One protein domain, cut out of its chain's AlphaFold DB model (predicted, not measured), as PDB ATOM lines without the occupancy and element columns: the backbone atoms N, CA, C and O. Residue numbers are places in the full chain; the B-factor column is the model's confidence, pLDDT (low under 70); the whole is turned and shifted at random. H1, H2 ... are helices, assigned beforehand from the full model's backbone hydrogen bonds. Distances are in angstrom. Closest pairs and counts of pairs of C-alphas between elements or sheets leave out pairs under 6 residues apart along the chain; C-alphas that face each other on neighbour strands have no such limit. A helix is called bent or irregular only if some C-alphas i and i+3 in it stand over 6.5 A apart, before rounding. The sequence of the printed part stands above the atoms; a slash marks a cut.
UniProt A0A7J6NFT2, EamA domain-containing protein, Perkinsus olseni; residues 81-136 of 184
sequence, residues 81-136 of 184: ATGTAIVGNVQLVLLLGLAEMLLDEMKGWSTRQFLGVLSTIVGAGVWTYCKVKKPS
ATOM      1  N   ALA A  81     160.341 106.123 366.567       73.81
ATOM      2  CA  ALA A  81     159.047 106.296 365.891       73.81
ATOM      3  C   ALA A  81     158.468 107.726 366.010       73.81
ATOM      4  O   ALA A  81     157.802 108.226 365.106       73.81
ATOM      5  N   THR A  82     158.747 108.425 367.114       77.50
ATOM      6  CA  THR A  82     158.349 109.829 367.285       77.50
ATOM      7  C   THR A  82     159.179 110.774 366.416       77.50
ATOM      8  O   THR A  82     158.639 111.717 365.846       77.50
ATOM      9  N   GLY A  83     160.486 110.539 366.287       77.56
ATOM     10  CA  GLY A  83     161.345 111.379 365.456       77.56
ATOM     11  C   GLY A  83     161.091 111.179 363.959       77.56
ATOM     12  O   GLY A  83     161.174 112.143 363.206       77.56
ATOM     13  N   THR A  84     160.696 109.979 363.522       79.50
ATOM     14  CA  THR A  84     160.299 109.734 362.124       79.50
ATOM     15  C   THR A  84     159.036 110.503 361.751       79.50
ATOM     16  O   THR A  84     158.979 111.080 360.670       79.50
ATOM     17  N   ALA A  85     158.057 110.594 362.659       81.81
ATOM     18  CA  ALA A  85     156.854 111.399 362.443       81.81
ATOM     19  C   ALA A  85     157.173 112.899 362.322       81.81
ATOM     20  O   ALA A  85     156.650 113.585 361.447       81.81
ATOM     21  N   ILE A  86     158.075 113.407 363.169       82.12
ATOM     22  CA  ILE A  86     158.487 114.816 363.131       82.12
ATOM     23  C   ILE A  86     159.238 115.125 361.837       82.12
ATOM     24  O   ILE A  86     158.930 116.123 361.193       82.12
ATOM     25  N   VAL A  87     160.182 114.276 361.419       78.88
ATOM     26  CA  VAL A  87     160.913 114.506 360.165       78.88
ATOM     27  C   VAL A  87     159.997 114.413 358.953       78.88
ATOM     28  O   VAL A  87     160.153 115.221 358.047       78.88
ATOM     29  N   GLY A  88     159.002 113.519 358.956       81.88
ATOM     30  CA  GLY A  88     157.979 113.493 357.909       81.88
ATOM     31  C   GLY A  88     157.246 114.833 357.784       81.88
ATOM     32  O   GLY A  88     157.151 115.390 356.691       81.88
ATOM     33  N   ASN A  89     156.814 115.406 358.911       84.19
ATOM     34  CA  ASN A  89     156.157 116.718 358.925       84.19
ATOM     35  C   ASN A  89     157.097 117.850 358.479       84.19
ATOM     36  O   ASN A  89     156.693 118.727 357.719       84.19
ATOM     37  N   VAL A  90     158.364 117.818 358.902       81.50
ATOM     38  CA  VAL A  90     159.377 118.795 358.472       81.50
ATOM     39  C   VAL A  90     159.649 118.679 356.971       81.50
ATOM     40  O   VAL A  90     159.778 119.700 356.303       81.50
ATOM     41  N   GLN A  91     159.686 117.466 356.419       83.81
ATOM     42  CA  GLN A  91     159.896 117.245 354.991       83.81
ATOM     43  C   GLN A  91     158.747 117.820 354.157       83.81
ATOM     44  O   GLN A  91     159.008 118.466 353.145       83.81
ATOM     45  N   LEU A  92     157.493 117.629 354.583       82.62
ATOM     46  CA  LEU A  92     156.332 118.220 353.908       82.62
ATOM     47  C   LEU A  92     156.402 119.749 353.900       82.62
ATOM     48  O   LEU A  92     156.154 120.369 352.869       82.62
ATOM     49  N   VAL A  93     156.793 120.352 355.022       84.31
ATOM     50  CA  VAL A  93     156.988 121.803 355.125       84.31
ATOM     51  C   VAL A  93     158.120 122.292 354.226       84.31
ATOM     52  O   VAL A  93     157.968 123.315 353.564       84.31
ATOM     53  N   LEU A  94     159.233 121.558 354.164       82.00
ATOM     54  CA  LEU A  94     160.361 121.900 353.302       82.00
ATOM     55  C   LEU A  94     159.979 121.808 351.820       82.00
ATOM     56  O   LEU A  94     160.329 122.695 351.051       82.00
ATOM     57  N   LEU A  95     159.239 120.764 351.433       84.00
ATOM     58  CA  LEU A  95     158.731 120.587 350.072       84.00
ATOM     59  C   LEU A  95     157.757 121.698 349.684       84.00
ATOM     60  O   LEU A  95     157.890 122.240 348.592       84.00
ATOM     61  N   LEU A  96     156.831 122.076 350.575       83.62
ATOM     62  CA  LEU A  96     155.950 123.223 350.344       83.62
ATOM     63  C   LEU A  96     156.761 124.511 350.167       83.62
ATOM     64  O   LEU A  96     156.539 125.247 349.216       83.62
ATOM     65  N   GLY A  97     157.725 124.767 351.055       82.00
ATOM     66  CA  GLY A  97     158.561 125.965 350.980       82.00
ATOM     67  C   GLY A  97     159.405 126.026 349.705       82.00
ATOM     68  O   GLY A  97     159.502 127.080 349.084       82.00
ATOM     69  N   LEU A  98     159.980 124.896 349.287       81.94
ATOM     70  CA  LEU A  98     160.743 124.785 348.043       81.94
ATOM     71  C   LEU A  98     159.857 124.951 346.811       81.94
ATOM     72  O   LEU A  98     160.279 125.612 345.872       81.94
ATOM     73  N   ALA A  99     158.648 124.385 346.808       83.19
ATOM     74  CA  ALA A  99     157.703 124.554 345.709       83.19
ATOM     75  C   ALA A  99     157.339 126.033 345.525       83.19
ATOM     76  O   ALA A  99     157.461 126.560 344.425       83.19
ATOM     77  N   GLU A 100     157.000 126.728 346.610       82.44
ATOM     78  CA  GLU A 100     156.698 128.165 346.588       82.44
ATOM     79  C   GLU A 100     157.907 129.003 346.139       82.44
ATOM     80  O   GLU A 100     157.762 129.942 345.361       82.44
ATOM     81  N   MET A 101     159.118 128.648 346.586       83.00
ATOM     82  CA  MET A 101     160.348 129.333 346.177       83.00
ATOM     83  C   MET A 101     160.688 129.098 344.697       83.00
ATOM     84  O   MET A 101     161.234 129.986 344.052       83.00
ATOM     85  N   LEU A 102     160.393 127.910 344.163       86.25
ATOM     86  CA  LEU A 102     160.702 127.546 342.781       86.25
ATOM     87  C   LEU A 102     159.687 128.124 341.786       86.25
ATOM     88  O   LEU A 102     160.065 128.456 340.665       86.25
ATOM     89  N   LEU A 103     158.412 128.221 342.177       85.50
ATOM     90  CA  LEU A 103     157.346 128.750 341.323       85.50
ATOM     91  C   LEU A 103     157.315 130.288 341.286       85.50
ATOM     92  O   LEU A 103     156.646 130.844 340.422       85.50
ATOM     93  N   ASP A 104     158.021 130.970 342.197       76.75
ATOM     94  CA  ASP A 104     158.115 132.440 342.323       76.75
ATOM     95  C   ASP A 104     156.752 133.173 342.401       76.75
ATOM     96  O   ASP A 104     156.658 134.400 342.374       76.75
ATOM     97  N   GLU A 105     155.660 132.429 342.598       71.50
ATOM     98  CA  GLU A 105     154.318 132.941 342.869       71.50
ATOM     99  C   GLU A 105     154.172 133.336 344.352       71.50
ATOM    100  O   GLU A 105     153.188 133.026 345.018       71.50
ATOM    101  N   MET A 106     155.118 134.106 344.899       57.03
ATOM    102  CA  MET A 106     155.085 134.573 346.300       57.03
ATOM    103  C   MET A 106     153.929 135.543 346.622       57.03
ATOM    104  O   MET A 106     153.836 136.083 347.726       57.03
ATOM    105  N   LYS A 107     153.022 135.803 345.677       58.06
ATOM    106  CA  LYS A 107     151.994 136.844 345.802       58.06
ATOM    107  C   LYS A 107     150.765 136.411 346.610       58.06
ATOM    108  O   LYS A 107     149.921 137.252 346.913       58.06
ATOM    109  N   GLY A 108     150.660 135.132 346.972       65.06
ATOM    110  CA  GLY A 108     149.453 134.547 347.560       65.06
ATOM    111  C   GLY A 108     149.654 133.764 348.853       65.06
ATOM    112  O   GLY A 108     148.844 132.883 349.124       65.06
ATOM    113  N   TRP A 109     150.696 134.040 349.646       68.62
ATOM    114  CA  TRP A 109     150.929 133.287 350.883       68.62
ATOM    115  C   TRP A 109     149.727 133.367 351.828       68.62
ATOM    116  O   TRP A 109     149.440 134.396 352.448       68.62
ATOM    117  N   SER A 110     149.005 132.252 351.944       80.81
ATOM    118  CA  SER A 110     147.863 132.159 352.835       80.81
ATOM    119  C   SER A 110     148.374 132.153 354.269       80.81
ATOM    120  O   SER A 110     149.223 131.340 354.636       80.81
ATOM    121  N   THR A 111     147.811 133.002 355.132       85.12
ATOM    122  CA  THR A 111     148.160 133.052 356.565       85.12
ATOM    123  C   THR A 111     148.089 131.670 357.227       85.12
ATOM    124  O   THR A 111     148.837 131.380 358.159       85.12
ATOM    125  N   ARG A 112     147.226 130.780 356.716       84.62
ATOM    126  CA  ARG A 112     147.097 129.390 357.176       84.62
ATOM    127  C   ARG A 112     148.333 128.540 356.867       84.62
ATOM    128  O   ARG A 112     148.746 127.763 357.723       84.62
ATOM    129  N   GLN A 113     148.934 128.696 355.686       82.38
ATOM    130  CA  GLN A 113     150.160 127.987 355.303       82.38
ATOM    131  C   GLN A 113     151.328 128.449 356.173       82.38
ATOM    132  O   GLN A 113     152.022 127.617 356.755       82.38
ATOM    133  N   PHE A 114     151.469 129.765 356.362       85.00
ATOM    134  CA  PHE A 114     152.488 130.322 357.250       85.00
ATOM    135  C   PHE A 114     152.364 129.781 358.680       85.00
ATOM    136  O   PHE A 114     153.356 129.367 359.279       85.00
ATOM    137  N   LEU A 115     151.138 129.708 359.213       89.00
ATOM    138  CA  LEU A 115     150.889 129.171 360.549       89.00
ATOM    139  C   LEU A 115     151.263 127.683 360.661       89.00
ATOM    140  O   LEU A 115     151.813 127.266 361.680       89.00
ATOM    141  N   GLY A 116     151.015 126.890 359.614       85.44
ATOM    142  CA  GLY A 116     151.418 125.482 359.551       85.44
ATOM    143  C   GLY A 116     152.939 125.299 359.559       85.44
ATOM    144  O   GLY A 116     153.464 124.484 360.326       85.44
ATOM    145  N   VAL A 117     153.660 126.105 358.774       83.94
ATOM    146  CA  VAL A 117     155.134 126.115 358.751       83.94
ATOM    147  C   VAL A 117     155.685 126.516 360.121       83.94
ATOM    148  O   VAL A 117     156.510 125.798 360.686       83.94
ATOM    149  N   LEU A 118     155.174 127.605 360.703       88.12
ATOM    150  CA  LEU A 118     155.596 128.095 362.016       88.12
ATOM    151  C   LEU A 118     155.355 127.046 363.111       88.12
ATOM    152  O   LEU A 118     156.248 126.765 363.909       88.12
ATOM    153  N   SER A 119     154.171 126.426 363.122       88.88
ATOM    154  CA  SER A 119     153.817 125.363 364.067       88.88
ATOM    155  C   SER A 119     154.779 124.176 363.974       88.88
ATOM    156  O   SER A 119     155.232 123.663 364.999       88.88
ATOM    157  N   THR A 120     155.172 123.794 362.759       87.06
ATOM    158  CA  THR A 120     156.108 122.685 362.527       87.06
ATOM    159  C   THR A 120     157.521 123.027 362.999       87.06
ATOM    160  O   THR A 120     158.156 122.203 363.660       87.06
ATOM    161  N   ILE A 121     158.001 124.250 362.739       86.50
ATOM    162  CA  ILE A 121     159.311 124.724 363.218       86.50
ATOM    163  C   ILE A 121     159.343 124.756 364.748       86.50
ATOM    164  O   ILE A 121     160.292 124.260 365.356       86.50
ATOM    165  N   VAL A 122     158.294 125.283 365.388       91.06
ATOM    166  CA  VAL A 122     158.183 125.317 366.853       91.06
ATOM    167  C   VAL A 122     158.151 123.900 367.423       91.06
ATOM    168  O   VAL A 122     158.897 123.604 368.355       91.06
ATOM    169  N   GLY A 123     157.356 122.997 366.843       86.75
ATOM    170  CA  GLY A 123     157.294 121.597 367.263       86.75
ATOM    171  C   GLY A 123     158.650 120.891 367.169       86.75
ATOM    172  O   GLY A 123     159.080 120.241 368.126       86.75
ATOM    173  N   ALA A 124     159.366 121.074 366.056       83.38
ATOM    174  CA  ALA A 124     160.707 120.526 365.857       83.38
ATOM    175  C   ALA A 124     161.736 121.128 366.832       83.38
ATOM    176  O   ALA A 124     162.571 120.404 367.388       83.38
ATOM    177  N   GLY A 125     161.655 122.436 367.092       87.94
ATOM    178  CA  GLY A 125     162.512 123.141 368.046       87.94
ATOM    179  C   GLY A 125     162.308 122.657 369.481       87.94
ATOM    180  O   GLY A 125     163.276 122.306 370.158       87.94
ATOM    181  N   VAL A 126     161.052 122.555 369.930       91.12
ATOM    182  CA  VAL A 126     160.699 122.041 371.265       91.12
ATOM    183  C   VAL A 126     161.170 120.598 371.430       91.12
ATOM    184  O   VAL A 126     161.776 120.264 372.449       91.12
ATOM    185  N   TRP A 127     160.966 119.746 370.421       86.44
ATOM    186  CA  TRP A 127     161.439 118.364 370.465       86.44
ATOM    187  C   TRP A 127     162.964 118.284 370.602       86.44
ATOM    188  O   TRP A 127     163.467 117.585 371.486       86.44
ATOM    189  N   THR A 128     163.696 119.048 369.786       85.81
ATOM    190  CA  THR A 128     165.165 119.103 369.826       85.81
ATOM    191  C   THR A 128     165.652 119.576 371.195       85.81
ATOM    192  O   THR A 128     166.528 118.957 371.798       85.81
ATOM    193  N   TYR A 129     165.017 120.609 371.748       89.38
ATOM    194  CA  TYR A 129     165.333 121.148 373.067       89.38
ATOM    195  C   TYR A 129     165.121 120.131 374.195       89.38
ATOM    196  O   TYR A 129     165.994 119.944 375.048       89.38
ATOM    197  N   CYS A 130     163.988 119.421 374.189       86.44
ATOM    198  CA  CYS A 130     163.707 118.368 375.161       86.44
ATOM    199  C   CYS A 130     164.700 117.206 375.061       86.44
ATOM    200  O   CYS A 130     165.053 116.625 376.091       86.44
ATOM    201  N   LYS A 131     165.160 116.870 373.848       80.44
ATOM    202  CA  LYS A 131     166.132 115.793 373.634       80.44
ATOM    203  C   LYS A 131     167.535 116.167 374.111       80.44
ATOM    204  O   LYS A 131     168.202 115.326 374.699       80.44
ATOM    205  N   VAL A 132     167.966 117.414 373.910       85.12
ATOM    206  CA  VAL A 132     169.281 117.905 374.365       85.12
ATOM    207  C   VAL A 132     169.338 118.026 375.891       85.12
ATOM    208  O   VAL A 132     170.348 117.691 376.504       85.12
ATOM    209  N   LYS A 133     168.245 118.466 376.530       81.25
ATOM    210  CA  LYS A 133     168.206 118.687 377.986       81.25
ATOM    211  C   LYS A 133     168.131 117.431 378.838       81.25
ATOM    212  O   LYS A 133     168.448 117.489 380.023       81.25
ATOM    213  N   LYS A 134     167.683 116.317 378.275       75.44
ATOM    214  CA  LYS A 134     167.747 115.026 378.949       75.44
ATOM    215  C   LYS A 134     169.038 114.367 378.468       75.44
ATOM    216  O   LYS A 134     168.983 113.758 377.399       75.44
ATOM    217  N   PRO A 135     170.179 114.484 379.192       58.00
ATOM    218  CA  PRO A 135     171.343 113.656 378.919       58.00
ATOM    219  C   PRO A 135     170.858 112.225 379.072       58.00
ATOM    220  O   PRO A 135     170.640 111.717 380.172       58.00
ATOM    221  N   SER A 136     170.525 111.633 377.935       54.62
ATOM    222  CA  SER A 136     170.026 110.282 377.890       54.62
ATOM    223  C   SER A 136     171.209 109.475 378.379       54.62
ATOM    224  O   SER A 136     172.245 109.455 377.715       54.62
TER     225      SER A 136
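AT A GLANCE: This is residues 81 to 136 of the 184 residues of the protein "EamA domain-containing protein" of Perkinsus olseni (UniProt A0A7J6NFT2). Two long helices of 23 residues each, H1 and H2, form a helical hairpin: the printed part runs along H1, turns at one end of the rod and comes back along H2. The two helices do not run side by side over their full length but cross at a steep tilt, and residues 129 to 136 at the far end of H2 stick out. The printed part has 56 residues with two named helices, in the order H1 H2, and no named strand; the class is all helix. The whole is loose, with a radius of gyration of the C-alphas of 13.8 A, and it is a rod spanning 45 by 18 by 13 A.

HOW THE PARTS SIT: H1, residues 81 to 103, comes first, and a short link of 7 residues joins it to H2, residues 111 to 133. The two helices touch, with 7 pairs of C-alphas within 8 A. The closest C-alphas are those of Val 93 and Val 117, 5.9 A apart. H1 touches H2 with residues 86 to 93 alone, and H2 touches H1 with residues 117 to 124 alone. Their lines stand at a steep tilt of 38 degrees, and they run opposite ways, with their centres 11.8 A apart. In both H1 and H2 every pair of O i and N i+4 is within hydrogen-bond range.

IN THESE COORDINATES: H1 begins at C-alpha 81, at (159.047, 106.296, 365.891), and measures 33.3 A to C-alpha 103. H2 begins at C-alpha 111, at (148.160, 133.052, 356.565), and ends 32.7 A away at C-alpha 133, at (168.206, 118.687, 377.986). Neither helix is bent.

THE WHOLE: The two C-alphas farthest apart are those of Lys 107 and Ser 136, at 45.4 A. Residues 101 to 107, of which 101 to 103 belong to H1, stand free, and so do residues 129 to 136, of which 129 to 133 belong to H2. The printed part has no cut. The mean pLDDT of the printed part is 80.9, and residues 106 to 109 and 135 to 136 are under 70.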